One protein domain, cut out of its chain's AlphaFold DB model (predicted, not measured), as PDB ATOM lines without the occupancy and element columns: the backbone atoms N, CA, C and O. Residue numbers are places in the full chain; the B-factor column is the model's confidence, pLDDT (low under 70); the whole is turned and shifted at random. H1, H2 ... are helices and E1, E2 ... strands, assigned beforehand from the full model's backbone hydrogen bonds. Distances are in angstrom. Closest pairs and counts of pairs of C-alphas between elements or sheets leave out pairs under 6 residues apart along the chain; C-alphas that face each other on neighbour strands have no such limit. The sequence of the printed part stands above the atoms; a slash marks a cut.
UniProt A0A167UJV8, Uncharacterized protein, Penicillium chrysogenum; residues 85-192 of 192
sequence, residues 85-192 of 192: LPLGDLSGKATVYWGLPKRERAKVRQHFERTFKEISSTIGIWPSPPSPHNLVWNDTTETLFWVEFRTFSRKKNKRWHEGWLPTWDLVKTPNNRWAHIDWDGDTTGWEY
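This is residues 85 to 192 of the 192 residues of an uncharacterized protein of Penicillium chrysogenum (UniProt A0A167UJV8). With little regular structure, the domain has one long helix, H2, with the hairpin E2 and E3 beside it and E1, paired with E4, near its last residues. H1 lies near its start; H3 and the unnamed stretch 168 to 192 lie on another side. The 108 printed residues, 43 in named elements, run H1 H2 E1 E2 E3 E4 H3, class mixed, both sheets antiparallel; the whole is compact, radius of gyration 13.4 A, spans 36 by 33 by 25 A.

E2 is residues 135 to 138, 10.1 A, and E3 143 to 146, 10.0 A. H2, 102 to 122, runs 30.2 A from C-alpha 102 at (234.705, 193.683, 269.695). E1 is 125 to 127, E4 152 to 154, H1 95 to 98; H3, 164 to 167, ends at C-alpha 167 (237.014, 212.576, 267.239).

In hairpin E2 and E3, N 136 and O 145 are 2.9 A apart. The closest C-alphas of H2 and E3, His 111 and Leu 144, are 6.2 A apart. Between E1 and E4, N 153 and O 126 are 2.9 A apart. H2 and H3 are close but not clearly touching, C-alphas 109 and 165 at 7.8 A. In H2 every O i to N i+4 pair is within hydrogen-bond range; H1 and H3 are too short for one.

The C-alphas farthest apart, Thr 140 and Asp 182, are 39.5 A apart. The printed part has no cut and no long link; residue 150 is under pLDDT 70.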
ATOM      1  N   LEU A  85     245.534 197.249 258.020       88.88
ATOM      2  CA  LEU A  85     244.162 197.564 257.697       88.88
ATOM      3  C   LEU A  85     243.881 199.049 257.997       88.88
ATOM      4  O   LEU A  85     243.943 199.447 259.165       88.88
ATOM      5  N   PRO A  86     243.570 199.879 256.986       91.06
ATOM      6  CA  PRO A  86     243.141 201.255 257.215       91.06
ATOM      7  C   PRO A  86     241.836 201.239 258.014       91.06
ATOM      8  O   PRO A  86     240.887 200.563 257.622       91.06
ATOM      9  N   LEU A  87     241.785 201.947 259.140       92.56
ATOM     10  CA  LEU A  87     240.631 201.882 260.043       92.56
ATOM     11  C   LEU A  87     239.449 202.730 259.574       92.56
ATOM     12  O   LEU A  87     238.305 202.412 259.904       92.56
ATOM     13  N   GLY A  88     239.722 203.788 258.811       89.81
ATOM     14  CA  GLY A  88     238.708 204.646 258.219       89.81
ATOM     15  C   GLY A  88     238.839 204.810 256.716       89.81
ATOM     16  O   GLY A  88     239.883 204.542 256.122       89.81
ATOM     17  N   ASP A  89     237.751 205.274 256.118       83.38
ATOM     18  CA  ASP A  89     237.661 205.582 254.696       83.38
ATOM     19  C   ASP A  89     237.766 207.093 254.425       83.38
ATOM     20  O   ASP A  89     237.843 207.928 255.330       83.38
ATOM     21  N   LEU A  90     237.754 207.461 253.141       79.06
ATOM     22  CA  LEU A  90     237.842 208.856 252.703       79.06
ATOM     23  C   LEU A  90     236.611 209.702 253.075       79.06
ATOM     24  O   LEU A  90     236.671 210.922 252.950       79.06
ATOM     25  N   SER A  91     235.513 209.095 253.546       81.50
ATOM     26  CA  SER A  91     234.367 209.832 254.095       81.50
ATOM     27  C   SER A  91     234.605 210.301 255.536       81.50
ATOM     28  O   SER A  91     233.775 211.013 256.100       81.50
ATOM     29  N   GLY A  92     235.741 209.919 256.130       79.06
ATOM     30  CA  GLY A  92     236.117 210.265 257.495       79.06
ATOM     31  C   GLY A  92     235.508 209.349 258.555       79.06
ATOM     32  O   GLY A  92     235.667 209.634 259.739       79.06
ATOM     33  N   LYS A  93     234.845 208.260 258.145       89.56
ATOM     34  CA  LYS A  93     234.219 207.272 259.032       89.56
ATOM     35  C   LYS A  93     235.132 206.076 259.251       89.56
ATOM     36  O   LYS A  93     235.816 205.638 258.328       89.56
ATOM     37  N   ALA A  94     235.098 205.502 260.447       93.50
ATOM     38  CA  ALA A  94     235.857 204.319 260.832       93.50
ATOM     39  C   ALA A  94     235.138 203.025 260.395       93.50
ATOM     40  O   ALA A  94     234.933 202.103 261.186       93.50
ATOM     41  N   THR A  95     234.679 202.964 259.140       92.19
ATOM     42  CA  THR A  95     233.847 201.861 258.618       92.19
ATOM     43  C   THR A  95     234.509 200.500 258.793       92.19
ATOM     44  O   THR A  95     233.862 199.538 259.206       92.19
ATOM     45  N   VAL A  96     235.814 200.431 258.543       92.94
ATOM     46  CA  VAL A  96     236.598 199.206 258.685       92.94
ATOM     47  C   VAL A  96     236.791 198.837 260.154       92.94
ATOM     48  O   VAL A  96     236.597 197.680 260.520       92.94
ATOM     49  N   TYR A  97     237.094 199.816 261.010       96.81
ATOM     50  CA  TYR A  97     237.177 199.611 262.457       96.81
ATOM     51  C   TYR A  97     235.890 199.014 263.029       96.81
ATOM     52  O   TYR A  97     235.956 198.031 263.760       96.81
ATOM     53  N   TRP A  98     234.721 199.553 262.673       96.94
ATOM     54  CA  TRP A  98     233.432 199.052 263.161       96.94
ATOM     55  C   TRP A  98     233.081 197.652 262.644       96.94
ATOM     56  O   TRP A  98     232.301 196.950 263.286       96.94
ATOM     57  N   GLY A  99     233.693 197.219 261.538       95.62
ATOM     58  CA  GLY A  99     233.622 195.839 261.056       95.62
ATOM     59  C   GLY A  99     234.476 194.846 261.855       95.62
ATOM     60  O   GLY A  99     234.287 193.637 261.714       95.62
ATOM     61  N   LEU A 100     235.400 195.315 262.703       96.06
ATOM     62  CA  LEU A 100     236.259 194.441 263.504       96.06
ATOM     63  C   LEU A 100     235.500 193.792 264.677       96.06
ATOM     64  O   LEU A 100     234.629 194.420 265.301       96.06
ATOM     65  N   PRO A 101     235.890 192.566 265.083       97.00
ATOM     66  CA  PRO A 101     235.393 191.954 266.309       97.00
ATOM     67  C   PRO A 101     235.600 192.867 267.523       97.00
ATOM     68  O   PRO A 101     236.625 193.537 267.647       97.00
ATOM     69  N   LYS A 102     234.664 192.838 268.482       96.69
ATOM     70  CA  LYS A 102     234.705 193.683 269.695       96.69
ATOM     71  C   LYS A 102     236.052 193.622 270.433       96.69
ATOM     72  O   LYS A 102     236.533 194.637 270.930       96.69
ATOM     73  N   ARG A 103     236.674 192.438 270.482       96.69
ATOM     74  CA  ARG A 103     237.993 192.235 271.100       96.69
ATOM     75  C   ARG A 103     239.105 192.989 270.364       96.69
ATOM     76  O   ARG A 103     239.943 193.594 271.021       96.69
ATOM     77  N   GLU A 104     239.098 192.982 269.035       97.25
ATOM     78  CA  GLU A 104     240.083 193.710 268.225       97.25
ATOM     79  C   GLU A 104     239.869 195.222 268.319       97.25
ATOM     80  O   GLU A 104     240.827 195.965 268.521       97.25
ATOM     81  N   ARG A 105     238.614 195.693 268.325       97.88
ATOM     82  CA  ARG A 105     238.312 197.115 268.574       97.88
ATOM     83  C   ARG A 105     238.851 197.593 269.926       97.88
ATOM     84  O   ARG A 105     239.419 198.681 270.019       97.88
ATOM     85  N   ALA A 106     238.749 196.758 270.965       98.00
ATOM     86  CA  ALA A 106     239.324 197.055 272.276       98.00
ATOM     87  C   ALA A 106     240.858 197.178 272.241       98.00
ATOM     88  O   ALA A 106     241.398 198.117 272.831       98.00
ATOM     89  N   LYS A 107     241.554 196.296 271.510       97.94
ATOM     90  CA  LYS A 107     243.008 196.413 271.302       97.94
ATOM     91  C   LYS A 107     243.365 197.702 270.572       97.94
ATOM     92  O   LYS A 107     244.227 198.443 271.034       97.94
ATOM     93  N   VAL A 108     242.661 198.020 269.485       98.00
ATOM     94  CA  VAL A 108     242.877 199.262 268.730       98.00
ATOM     95  C   VAL A 108     242.771 200.483 269.645       98.00
ATOM     96  O   VAL A 108     243.674 201.314 269.630       98.00
ATOM     97  N   ARG A 109     241.736 200.580 270.494       98.06
ATOM     98  CA  ARG A 109     241.598 201.698 271.450       98.06
ATOM     99  C   ARG A 109     242.736 201.757 272.465       98.06
ATOM    100  O   ARG A 109     243.265 202.836 272.717       98.06
ATOM    101  N   GLN A 110     243.154 200.612 273.002       97.44
ATOM    102  CA  GLN A 110     244.289 200.545 273.927       97.44
ATOM    103  C   GLN A 110     245.588 201.039 273.267       97.44
ATOM    104  O   GLN A 110     246.352 201.803 273.865       97.44
ATOM    105  N   HIS A 111     245.843 200.629 272.023       97.12
ATOM    106  CA  HIS A 111     247.008 201.075 271.260       97.12
ATOM    107  C   HIS A 111     246.889 202.541 270.836       97.12
ATOM    108  O   HIS A 111     247.892 203.256 270.836       97.12
ATOM    109  N   PHE A 112     245.682 203.015 270.542       97.12
ATOM    110  CA  PHE A 112     245.413 204.418 270.264       97.12
ATOM    111  C   PHE A 112     245.754 205.294 271.471       97.12
ATOM    112  O   PHE A 112     246.538 206.224 271.324       97.12
ATOM    113  N   GLU A 113     245.273 204.965 272.672       97.25
ATOM    114  CA  GLU A 113     245.625 205.697 273.896       97.25
ATOM    115  C   GLU A 113     247.140 205.703 274.141       97.25
ATOM    116  O   GLU A 113     247.736 206.750 274.417       97.25
ATOM    117  N   ARG A 114     247.784 204.533 274.029       94.81
ATOM    118  CA  ARG A 114     249.232 204.396 274.230       94.81
ATOM    119  C   ARG A 114     250.012 205.285 273.260       94.81
ATOM    120  O   ARG A 114     250.829 206.095 273.697       94.81
ATOM    121  N   THR A 115     249.741 205.156 271.963       93.25
ATOM    122  CA  THR A 115     250.444 205.914 270.915       93.25
ATOM    123  C   THR A 115     250.093 207.401 270.952       93.25
ATOM    124  O   THR A 115     250.965 208.235 270.725       93.25
ATOM    125  N   PHE A 116     248.869 207.768 271.345       93.62
ATOM    126  CA  PHE A 116     248.489 209.157 271.598       93.62
ATOM    127  C   PHE A 116     249.381 209.782 272.676       93.62
ATOM    128  O   PHE A 116     249.937 210.864 272.475       93.62
ATOM    129  N   LYS A 117     249.543 209.112 273.827       91.69
ATOM    130  CA  LYS A 117     250.387 209.606 274.930       91.69
ATOM    131  C   LYS A 117     251.854 209.719 274.513       91.69
ATOM    132  O   LYS A 117     252.521 210.694 274.870       91.69
ATOM    133  N   GLU A 118     252.345 208.768 273.725       85.56
ATOM    134  CA  GLU A 118     253.698 208.799 273.168       85.56
ATOM    135  C   GLU A 118     253.897 209.990 272.223       85.56
ATOM    136  O   GLU A 118     254.782 210.812 272.462       85.56
ATOM    137  N   ILE A 119     253.040 210.158 271.210       82.69
ATOM    138  CA  ILE A 119     253.096 211.298 270.280       82.69
ATOM    139  C   ILE A 119     253.019 212.610 271.057       82.69
ATOM    140  O   ILE A 119     253.790 213.531 270.792       82.69
ATOM    141  N   SER A 120     252.121 212.695 272.038       85.88
ATOM    142  CA  SER A 120     251.916 213.896 272.843       85.88
ATOM    143  C   SER A 120     253.157 214.316 273.636       85.88
ATOM    144  O   SER A 120     253.468 215.509 273.696       85.88
ATOM    145  N   SER A 121     253.872 213.352 274.218       79.56
ATOM    146  CA  SER A 121     255.048 213.601 275.064       79.56
ATOM    147  C   SER A 121     256.345 213.784 274.269       79.56
ATOM    148  O   SER A 121     257.215 214.550 274.681       79.56
ATOM    149  N   THR A 122     256.477 213.134 273.112       77.50
ATOM    150  CA  THR A 122     257.742 213.088 272.362       77.50
ATOM    151  C   THR A 122     257.785 214.112 271.225       77.50
ATOM    152  O   THR A 122     258.576 215.063 271.258       77.50
ATOM    153  N   ILE A 123     256.912 213.955 270.229       78.69
ATOM    154  CA  ILE A 123     256.989 214.635 268.928       78.69
ATOM    155  C   ILE A 123     256.023 215.827 268.867       78.69
ATOM    156  O   ILE A 123     256.398 216.918 268.435       78.69
ATOM    157  N   GLY A 124     254.788 215.647 269.336       79.00
ATOM    158  CA  GLY A 124     253.727 216.654 269.338       79.00
ATOM    159  C   GLY A 124     253.231 217.049 267.952       79.00
ATOM    160  O   GLY A 124     252.778 218.180 267.785       79.00
ATOM    161  N   ILE A 125     253.341 216.168 266.957       78.75
ATOM    162  CA  ILE A 125     252.811 216.382 265.606       78.75
ATOM    163  C   ILE A 125     251.531 215.562 265.458       78.75
ATOM    164  O   ILE A 125     251.529 214.369 265.742       78.75
ATOM    165  N   TRP A 126     250.455 216.200 265.003       81.25
ATOM    166  CA  TRP A 126     249.131 215.581 264.892       81.25
ATOM    167  C   TRP A 126     248.563 215.740 263.486       81.25
ATOM    168  O   TRP A 126     248.688 216.845 262.947       81.25
ATOM    169  N   PRO A 127     247.879 214.724 262.926       82.56
ATOM    170  CA  PRO A 127     247.118 214.892 261.693       82.56
ATOM    171  C   PRO A 127     246.047 215.972 261.855       82.56
ATOM    172  O   PRO A 127     245.509 216.180 262.948       82.56
ATOM    173  N   SER A 128     245.774 216.697 260.774       81.62
ATOM    174  CA  SER A 128     244.771 217.758 260.748       81.62
ATOM    175  C   SER A 128     244.049 217.755 259.400       81.62
ATOM    176  O   SER A 128     244.704 218.055 258.410       81.62
ATOM    177  N   PRO A 129     242.735 217.498 259.325       85.88
ATOM    178  CA  PRO A 129     241.866 217.157 260.447       85.88
ATOM    179  C   PRO A 129     242.205 215.771 261.031       85.88
ATOM    180  O   PRO A 129     242.673 214.905 260.296       85.88
ATOM    181  N   PRO A 130     241.993 215.555 262.342       86.56
ATOM    182  CA  PRO A 130     242.058 214.220 262.927       86.56
ATOM    183  C   PRO A 130     240.924 213.356 262.371       86.56
ATOM    184  O   PRO A 130     239.788 213.821 262.284       86.56
ATOM    185  N   SER A 131     241.220 212.119 261.973       89.31
ATOM    186  CA  SER A 131     240.210 211.211 261.429       89.31
ATOM    187  C   SER A 131     240.727 209.769 261.362       89.31
ATOM    188  O   SER A 131     241.926 209.550 261.181       89.31
ATOM    189  N   PRO A 132     239.839 208.760 261.450       91.12
ATOM    190  CA  PRO A 132     240.213 207.345 261.372       91.12
ATOM    191  C   PRO A 132     240.957 206.950 260.088       91.12
ATOM    192  O   PRO A 132     241.683 205.960 260.103       91.12
ATOM    193  N   HIS A 133     240.849 207.720 258.995       87.94
ATOM    194  CA  HIS A 133     241.645 207.481 257.779       87.94
ATOM    195  C   HIS A 133     243.158 207.660 258.005       87.94
ATOM    196  O   HIS A 133     243.963 207.158 257.223       87.94
ATOM    197  N   ASN A 134     243.560 208.365 259.068       89.12
ATOM    198  CA  ASN A 134     244.958 208.511 259.462       89.12
ATOM    199  C   ASN A 134     245.441 207.360 260.359       89.12
ATOM    200  O   ASN A 134     246.541 207.460 260.897       89.12
ATOM    201  N   LEU A 135     244.652 206.296 260.551       92.56
ATOM    202  CA  LEU A 135     245.016 205.149 261.379       92.56
ATOM    203  C   LEU A 135     245.056 203.856 260.565       92.56
ATOM    204  O   LEU A 135     244.125 203.541 259.823       92.56
ATOM    205  N   VAL A 136     246.116 203.076 260.764       91.44
ATOM    206  CA  VAL A 136     246.281 201.744 260.169       91.44
ATOM    207  C   VAL A 136     246.569 200.742 261.275       91.44
ATOM    208  O   VAL A 136     247.510 200.924 262.047       91.44
ATOM    209  N   TRP A 137     245.765 199.685 261.351       93.44
ATOM    210  CA  TRP A 137     245.929 198.605 262.317       93.44
ATOM    211  C   TRP A 137     246.616 197.402 261.679       93.44
ATOM    212  O   TRP A 137     246.137 196.869 260.683       93.44
ATOM    213  N   ASN A 138     247.724 196.956 262.259       90.00
ATOM    214  CA  ASN A 138     248.342 195.680 261.925       90.00
ATOM    215  C   ASN A 138     248.076 194.704 263.074       90.00
ATOM    216  O   ASN A 138     248.624 194.865 264.164       90.00
ATOM    217  N   ASP A 139     247.214 193.723 262.828       88.25
ATOM    218  CA  ASP A 139     246.799 192.720 263.810       88.25
ATOM    219  C   ASP A 139     247.920 191.721 264.132       88.25
ATOM    220  O   ASP A 139     248.091 191.316 265.278       88.25
ATOM    221  N   THR A 140     248.731 191.383 263.133       87.00
ATOM    222  CA  THR A 140     249.832 190.425 263.231       87.00
ATOM    223  C   THR A 140     250.934 190.949 264.146       87.00
ATOM    224  O   THR A 140     251.490 190.198 264.945       87.00
ATOM    225  N   THR A 141     251.253 192.242 264.045       86.56
ATOM    226  CA  THR A 141     252.270 192.893 264.885       86.56
ATOM    227  C   THR A 141     251.675 193.659 266.065       86.56
ATOM    228  O   THR A 141     252.420 194.329 266.779       86.56
ATOM    229  N   GLU A 142     250.351 193.622 266.241       90.69
ATOM    230  CA  GLU A 142     249.589 194.430 267.202       90.69
ATOM    231  C   GLU A 142     250.074 195.891 267.244       90.69
ATOM    232  O   GLU A 142     250.449 196.438 268.281       90.69
ATOM    233  N   THR A 143     250.154 196.529 266.075       87.44
ATOM    234  CA  THR A 143     250.700 197.884 265.935       87.44
ATOM    235  C   THR A 143     249.687 198.815 265.285       87.44
ATOM    236  O   THR A 143     249.120 198.504 264.241       87.44
ATOM    237  N   LEU A 144     249.489 199.987 265.895       91.06
ATOM    238  CA  LEU A 144     248.681 201.064 265.334       91.06
ATOM    239  C   LEU A 144     249.601 202.141 264.759       91.06
ATOM    240  O   LEU A 144     250.363 202.771 265.493       91.06
ATOM    241  N   PHE A 145     249.512 202.363 263.453       87.62
ATOM    242  CA  PHE A 145     250.273 203.388 262.755       87.62
ATOM    243  C   PHE A 145     249.425 204.635 262.534       87.62
ATOM    244  O   PHE A 145     248.257 204.547 262.155       87.62
ATOM    245  N   TRP A 146     250.052 205.795 262.718       88.44
ATOM    246  CA  TRP A 146     249.500 207.095 262.357       88.44
ATOM    247  C   TRP A 146     250.067 207.482 260.989       88.44
ATOM    248  O   TRP A 146     251.287 207.498 260.814       88.44
ATOM    249  N   VAL A 147     249.208 207.763 260.010       83.50
ATOM    250  CA  VAL A 147     249.591 207.940 258.598       83.50
ATOM    251  C   VAL A 147     248.982 209.202 257.979       83.50
ATOM    252  O   VAL A 147     248.133 209.861 258.574       83.50
ATOM    253  N   GLU A 148     249.420 209.536 256.760       72.81
ATOM    254  CA  GLU A 148     248.836 210.614 255.942       72.81
ATOM    255  C   GLU A 148     248.780 211.992 256.646       72.81
ATOM    256  O   GLU A 148     247.772 212.695 256.631       72.81
ATOM    257  N   PHE A 149     249.910 212.437 257.215       71.25
ATOM    258  CA  PHE A 149     250.099 213.787 257.779       71.25
ATOM    259  C   PHE A 149     250.231 214.873 256.691       71.25
ATOM    260  O   PHE A 149     251.139 215.708 256.731       71.25
ATOM    261  N   ARG A 150     249.343 214.868 255.686       67.94
ATOM    262  CA  ARG A 150     249.364 215.845 254.581       67.94
ATOM    263  C   ARG A 150     249.303 217.278 255.109       67.94
ATOM    264  O   ARG A 150     250.016 218.162 254.634       67.94
ATOM    265  N   THR A 151     248.479 217.466 256.128       72.81
ATOM    266  CA  THR A 151     248.361 218.665 256.947       72.81
ATOM    267  C   THR A 151     248.486 218.249 258.406       72.81
ATOM    268  O   THR A 151     247.964 217.212 258.820       72.81
ATOM    269  N   PHE A 152     249.222 219.033 259.192       80.31
ATOM    270  CA  PHE A 152     249.504 218.704 260.584       80.31
ATOM    271  C   PHE A 152     249.456 219.934 261.484       80.31
ATOM    272  O   PHE A 152     249.685 221.061 261.047       80.31
ATOM    273  N   SER A 153     249.214 219.698 262.770       80.06
ATOM    274  CA  SER A 153     249.377 220.701 263.824       80.06
ATOM    275  C   SER A 153     250.530 220.323 264.752       80.06
ATOM    276  O   SER A 153     250.821 219.142 264.952       80.06
ATOM    277  N   ARG A 154     251.200 221.333 265.318       84.31
ATOM    278  CA  ARG A 154     252.278 221.152 266.300       84.31
ATOM    279  C   ARG A 154     251.777 221.548 267.681       84.31
ATOM    280  O   ARG A 154     251.565 222.725 267.950       84.31
ATOM    281  N   LYS A 155     251.579 220.562 268.549       84.25
ATOM    282  CA  LYS A 155     251.186 220.759 269.945       84.25
ATOM    283  C   LYS A 155     251.658 219.579 270.791       84.25
ATOM    284  O   LYS A 155     251.073 218.501 270.726       84.25
ATOM    285  N   LYS A 156     252.698 219.788 271.596       86.62
ATOM    286  CA  LYS A 156     253.107 218.828 272.632       86.62
ATOM    287  C   LYS A 156     252.174 218.903 273.840       86.62
ATOM    288  O   LYS A 156     251.425 219.870 273.993       86.62
ATOM    289  N   ASN A 157     252.252 217.893 274.698       91.88
ATOM    290  CA  ASN A 157     251.586 217.847 275.998       91.88
ATOM    291  C   ASN A 157     250.054 217.974 275.913       91.88
ATOM    292  O   ASN A 157     249.410 218.502 276.820       91.88
ATOM    293  N   LYS A 158     249.445 217.479 274.826       90.75
ATOM    294  CA  LYS A 158     248.000 217.223 274.806       90.75
ATOM    295  C   LYS A 158     247.668 216.193 275.884       90.75
ATOM    296  O   LYS A 158     248.209 215.084 275.880       90.75
ATOM    297  N   ARG A 159     246.776 216.556 276.799       91.94
ATOM    298  CA  ARG A 159     246.287 215.633 277.822       91.94
ATOM    299  C   ARG A 159     245.395 214.581 277.172       91.94
ATOM    300  O   ARG A 159     244.559 214.908 276.330       91.94
ATOM    301  N   TRP A 160     245.608 213.331 277.564       94.00
ATOM    302  CA  TRP A 160     244.696 212.247 277.230       94.00
ATOM    303  C   TRP A 160     243.382 212.417 277.998       94.00
ATOM    304  O   TRP A 160     243.402 212.779 279.172       94.00
ATOM    305  N   HIS A 161     242.274 212.140 277.322       93.06
ATOM    306  CA  HIS A 161     240.945 211.926 277.885       93.06
ATOM    307  C   HIS A 161     240.100 211.173 276.846       93.06
ATOM    308  O   HIS A 161     240.381 211.236 275.648       93.06
ATOM    309  N   GLU A 162     239.042 210.499 277.291       95.06
ATOM    310  CA  GLU A 162     238.186 209.651 276.441       95.06
ATOM    311  C   GLU A 162     237.519 210.412 275.280       95.06
ATOM    312  O   GLU A 162     237.256 209.846 274.225       95.06
ATOM    313  N   GLY A 163     237.332 211.727 275.419       94.06
ATOM    314  CA  GLY A 163     236.792 212.617 274.377       94.06
ATOM    315  C   GLY A 163     237.627 212.688 273.091       94.06
ATOM    316  O   GLY A 163     237.152 213.196 272.076       94.06
ATOM    317  N   TRP A 164     238.846 212.137 273.082       94.19
ATOM    318  CA  TRP A 164     239.571 211.911 271.835       94.19
ATOM    319  C   TRP A 164     238.978 210.767 271.011       94.19
ATOM    320  O   TRP A 164     239.001 210.861 269.793       94.19
ATOM    321  N   LEU A 165     238.408 209.718 271.609       96.56
ATOM    322  CA  LEU A 165     237.906 208.569 270.847       96.56
ATOM    323  C   LEU A 165     236.790 208.925 269.842       96.56
ATOM    324  O   LEU A 165     236.893 208.477 268.698       96.56
ATOM    325  N   PRO A 166     235.778 209.752 270.184       95.44
ATOM    326  CA  PRO A 166     234.746 210.163 269.231       95.44
ATOM    327  C   PRO A 166     235.299 210.982 268.061       95.44
ATOM    328  O   PRO A 166     234.837 210.841 266.935       95.44
ATOM    329  N   THR A 167     236.341 211.793 268.298       92.38
ATOM    330  CA  THR A 167     237.014 212.576 267.239       92.38
ATOM    331  C   THR A 167     237.592 211.673 266.142       92.38
ATOM    332  O   THR A 167     237.732 212.087 264.995       92.38
ATOM    333  N   TRP A 168     237.924 210.433 266.497       94.81
ATOM    334  CA  TRP A 168     238.491 209.429 265.603       94.81
ATOM    335  C   TRP A 168     237.487 208.333 265.231       94.81
ATOM    336  O   TRP A 168     237.892 207.329 264.654       94.81
ATOM    337  N   ASP A 169     236.200 208.512 265.557       96.38
ATOM    338  CA  ASP A 169     235.128 207.531 265.322       96.38
ATOM    339  C   ASP A 169     235.465 206.127 265.880       96.38
ATOM    340  O   ASP A 169     235.088 205.092 265.335       96.38
ATOM    341  N   LEU A 170     236.206 206.082 266.998       97.31
ATOM    342  CA  LEU A 170     236.563 204.839 267.695       97.31
ATOM    343  C   LEU A 170     235.510 204.417 268.733       97.31
ATOM    344  O   LEU A 170     235.629 203.354 269.346       97.31
ATOM    345  N   VAL A 171     234.488 205.239 268.939       97.25
ATOM    346  CA  VAL A 171     233.327 205.000 269.806       97.25
ATOM    347  C   VAL A 171     232.123 205.717 269.206       97.25
ATOM    348  O   VAL A 171     232.293 206.757 268.566       97.25
ATOM    349  N   LYS A 172     230.911 205.201 269.431       96.38
ATOM    350  CA  LYS A 172     229.689 205.968 269.140       96.38
ATOM    351  C   LYS A 172     229.211 206.624 270.415       96.38
ATOM    352  O   LYS A 172     229.133 205.975 271.457       96.38
ATOM    353  N   THR A 173     228.861 207.896 270.323       96.19
ATOM    354  CA  THR A 173     228.365 208.663 271.462       96.19
ATOM    355  C   THR A 173     226.862 208.892 271.317       96.19
ATOM    356  O   THR A 173     226.379 209.119 270.206       96.19
ATOM    357  N   PRO A 174     226.089 208.865 272.416       94.31
ATOM    358  CA  PRO A 174     224.647 209.114 272.357       94.31
ATOM    359  C   PRO A 174     224.314 210.581 272.034       94.31
ATOM    360  O   PRO A 174     223.194 210.899 271.644       94.31
ATOM    361  N   ASN A 175     225.269 211.491 272.233       93.06
ATOM    362  CA  ASN A 175     225.157 212.921 271.960       93.06
ATOM    363  C   ASN A 175     226.560 213.539 271.777       93.06
ATOM    364  O   ASN A 175     227.570 212.839 271.866       93.06
ATOM    365  N   ASN A 176     226.621 214.856 271.560       93.00
ATOM    366  CA  ASN A 176     227.866 215.601 271.340       93.00
ATOM    367  C   ASN A 176     228.423 216.290 272.601       93.00
ATOM    368  O   ASN A 176     229.300 217.142 272.477       93.00
ATOM    369  N   ARG A 177     227.956 215.944 273.816       92.19
ATOM    370  CA  ARG A 177     228.414 216.593 275.066       92.19
ATOM    371  C   ARG A 177     229.924 216.484 275.278       92.19
ATOM    372  O   ARG A 177     230.522 217.404 275.812       92.19
ATOM    373  N   TRP A 178     230.542 215.417 274.780       93.50
ATOM    374  CA  TRP A 178     231.989 215.189 274.837       93.50
ATOM    375  C   TRP A 178     232.841 216.272 274.161       93.50
ATOM    376  O   TRP A 178     234.030 216.382 274.450       93.50
ATOM    377  N   ALA A 179     232.254 217.056 273.251       92.06
ATOM    378  CA  ALA A 179     232.935 218.147 272.562       92.06
ATOM    379  C   ALA A 179     232.897 219.474 273.346       92.06
ATOM    380  O   ALA A 179     233.529 220.446 272.933       92.06
ATOM    381  N   HIS A 180     232.147 219.538 274.452       92.31
ATOM    382  CA  HIS A 180     232.020 220.744 275.264       92.31
ATOM    383  C   HIS A 180     233.227 220.932 276.193       92.31
ATOM    384  O   HIS A 180     233.832 219.972 276.666       92.31
ATOM    385  N   ILE A 181     233.576 222.194 276.463       88.31
ATOM    386  CA  ILE A 181     234.739 222.558 277.290       88.31
ATOM    387  C   ILE A 181     234.592 222.129 278.757       88.31
ATOM    388  O   ILE A 181     235.592 221.903 279.434       88.31
ATOM    389  N   ASP A 182     233.353 222.019 279.231       91.00
ATOM    390  CA  ASP A 182     232.949 221.654 280.587       91.00
ATOM    391  C   ASP A 182     232.530 220.180 280.712       91.00
ATOM    392  O   ASP A 182     231.938 219.794 281.717       91.00
ATOM    393  N   TRP A 183     232.837 219.345 279.711       93.19
ATOM    394  CA  TRP A 183     232.536 217.918 279.774       93.19
ATOM    395  C   TRP A 183     233.246 217.244 280.958       93.19
ATOM    396  O   TRP A 183     234.459 217.361 281.137       93.19
ATOM    397  N   ASP A 184     232.472 216.505 281.748       92.50
ATOM    398  CA  ASP A 184     232.875 215.844 282.994       92.50
ATOM    399  C   ASP A 184     233.616 214.513 282.786       92.50
ATOM    400  O   ASP A 184     234.112 213.919 283.744       92.50
ATOM    401  N   GLY A 185     233.719 214.049 281.540       93.56
ATOM    402  CA  GLY A 185     234.323 212.765 281.207       93.56
ATOM    403  C   GLY A 185     233.358 211.583 281.283       93.56
ATOM    404  O   GLY A 185     233.815 210.446 281.163       93.56
ATOM    405  N   ASP A 186     232.050 211.812 281.459       94.75
ATOM    406  CA  ASP A 186     231.069 210.730 281.469       94.75
ATOM    407  C   ASP A 186     230.962 210.067 280.088       94.75
ATOM    408  O   ASP A 186     230.613 210.687 279.076       94.75
ATOM    409  N   THR A 187     231.271 208.773 280.067       96.25
ATOM    410  CA  THR A 187     231.216 207.901 278.887       96.25
ATOM    411  C   THR A 187     230.062 206.900 278.959       96.25
ATOM    412  O   THR A 187     229.952 205.992 278.130       96.25
ATOM    413  N   THR A 188     229.163 207.056 279.934       95.50
ATOM    414  CA  THR A 188     227.978 206.212 280.073       95.50
ATOM    415  C   THR A 188     227.143 206.249 278.790       95.50
ATOM    416  O   THR A 188     226.847 207.304 278.227       95.50
ATOM    417  N   GLY A 189     226.776 205.065 278.297       95.19
ATOM    418  CA  GLY A 189     226.004 204.912 277.063       95.19
ATOM    419  C   GLY A 189     226.818 205.011 275.769       95.19
ATOM    420  O   GLY A 189     226.224 204.951 274.695       95.19
ATOM    421  N   TRP A 190     228.147 205.144 275.835       97.19
ATOM    422  CA  TRP A 190     228.992 205.044 274.645       97.19
ATOM    423  C   TRP A 190     229.045 203.599 274.137       97.19
ATOM    424  O   TRP A 190     229.133 202.644 274.914       97.19
ATOM    425  N   GLU A 191     229.016 203.435 272.815       97.38
ATOM    426  CA  GLU A 191     229.265 202.146 272.174       97.38
ATOM    427  C   GLU A 191     230.764 201.990 271.930       97.38
ATOM    428  O   GLU A 191     231.394 202.835 271.287       97.38
ATOM    429  N   TYR A 192     231.306 200.880 272.427       95.44
ATOM    430  CA  TYR A 192     232.713 200.504 272.332       95.44
ATOM    431  C   TYR A 192     232.922 199.283 271.455       95.44
ATOM    432  O   TYR A 192     232.040 198.402 271.334       95.44
TER     433      TYR A 192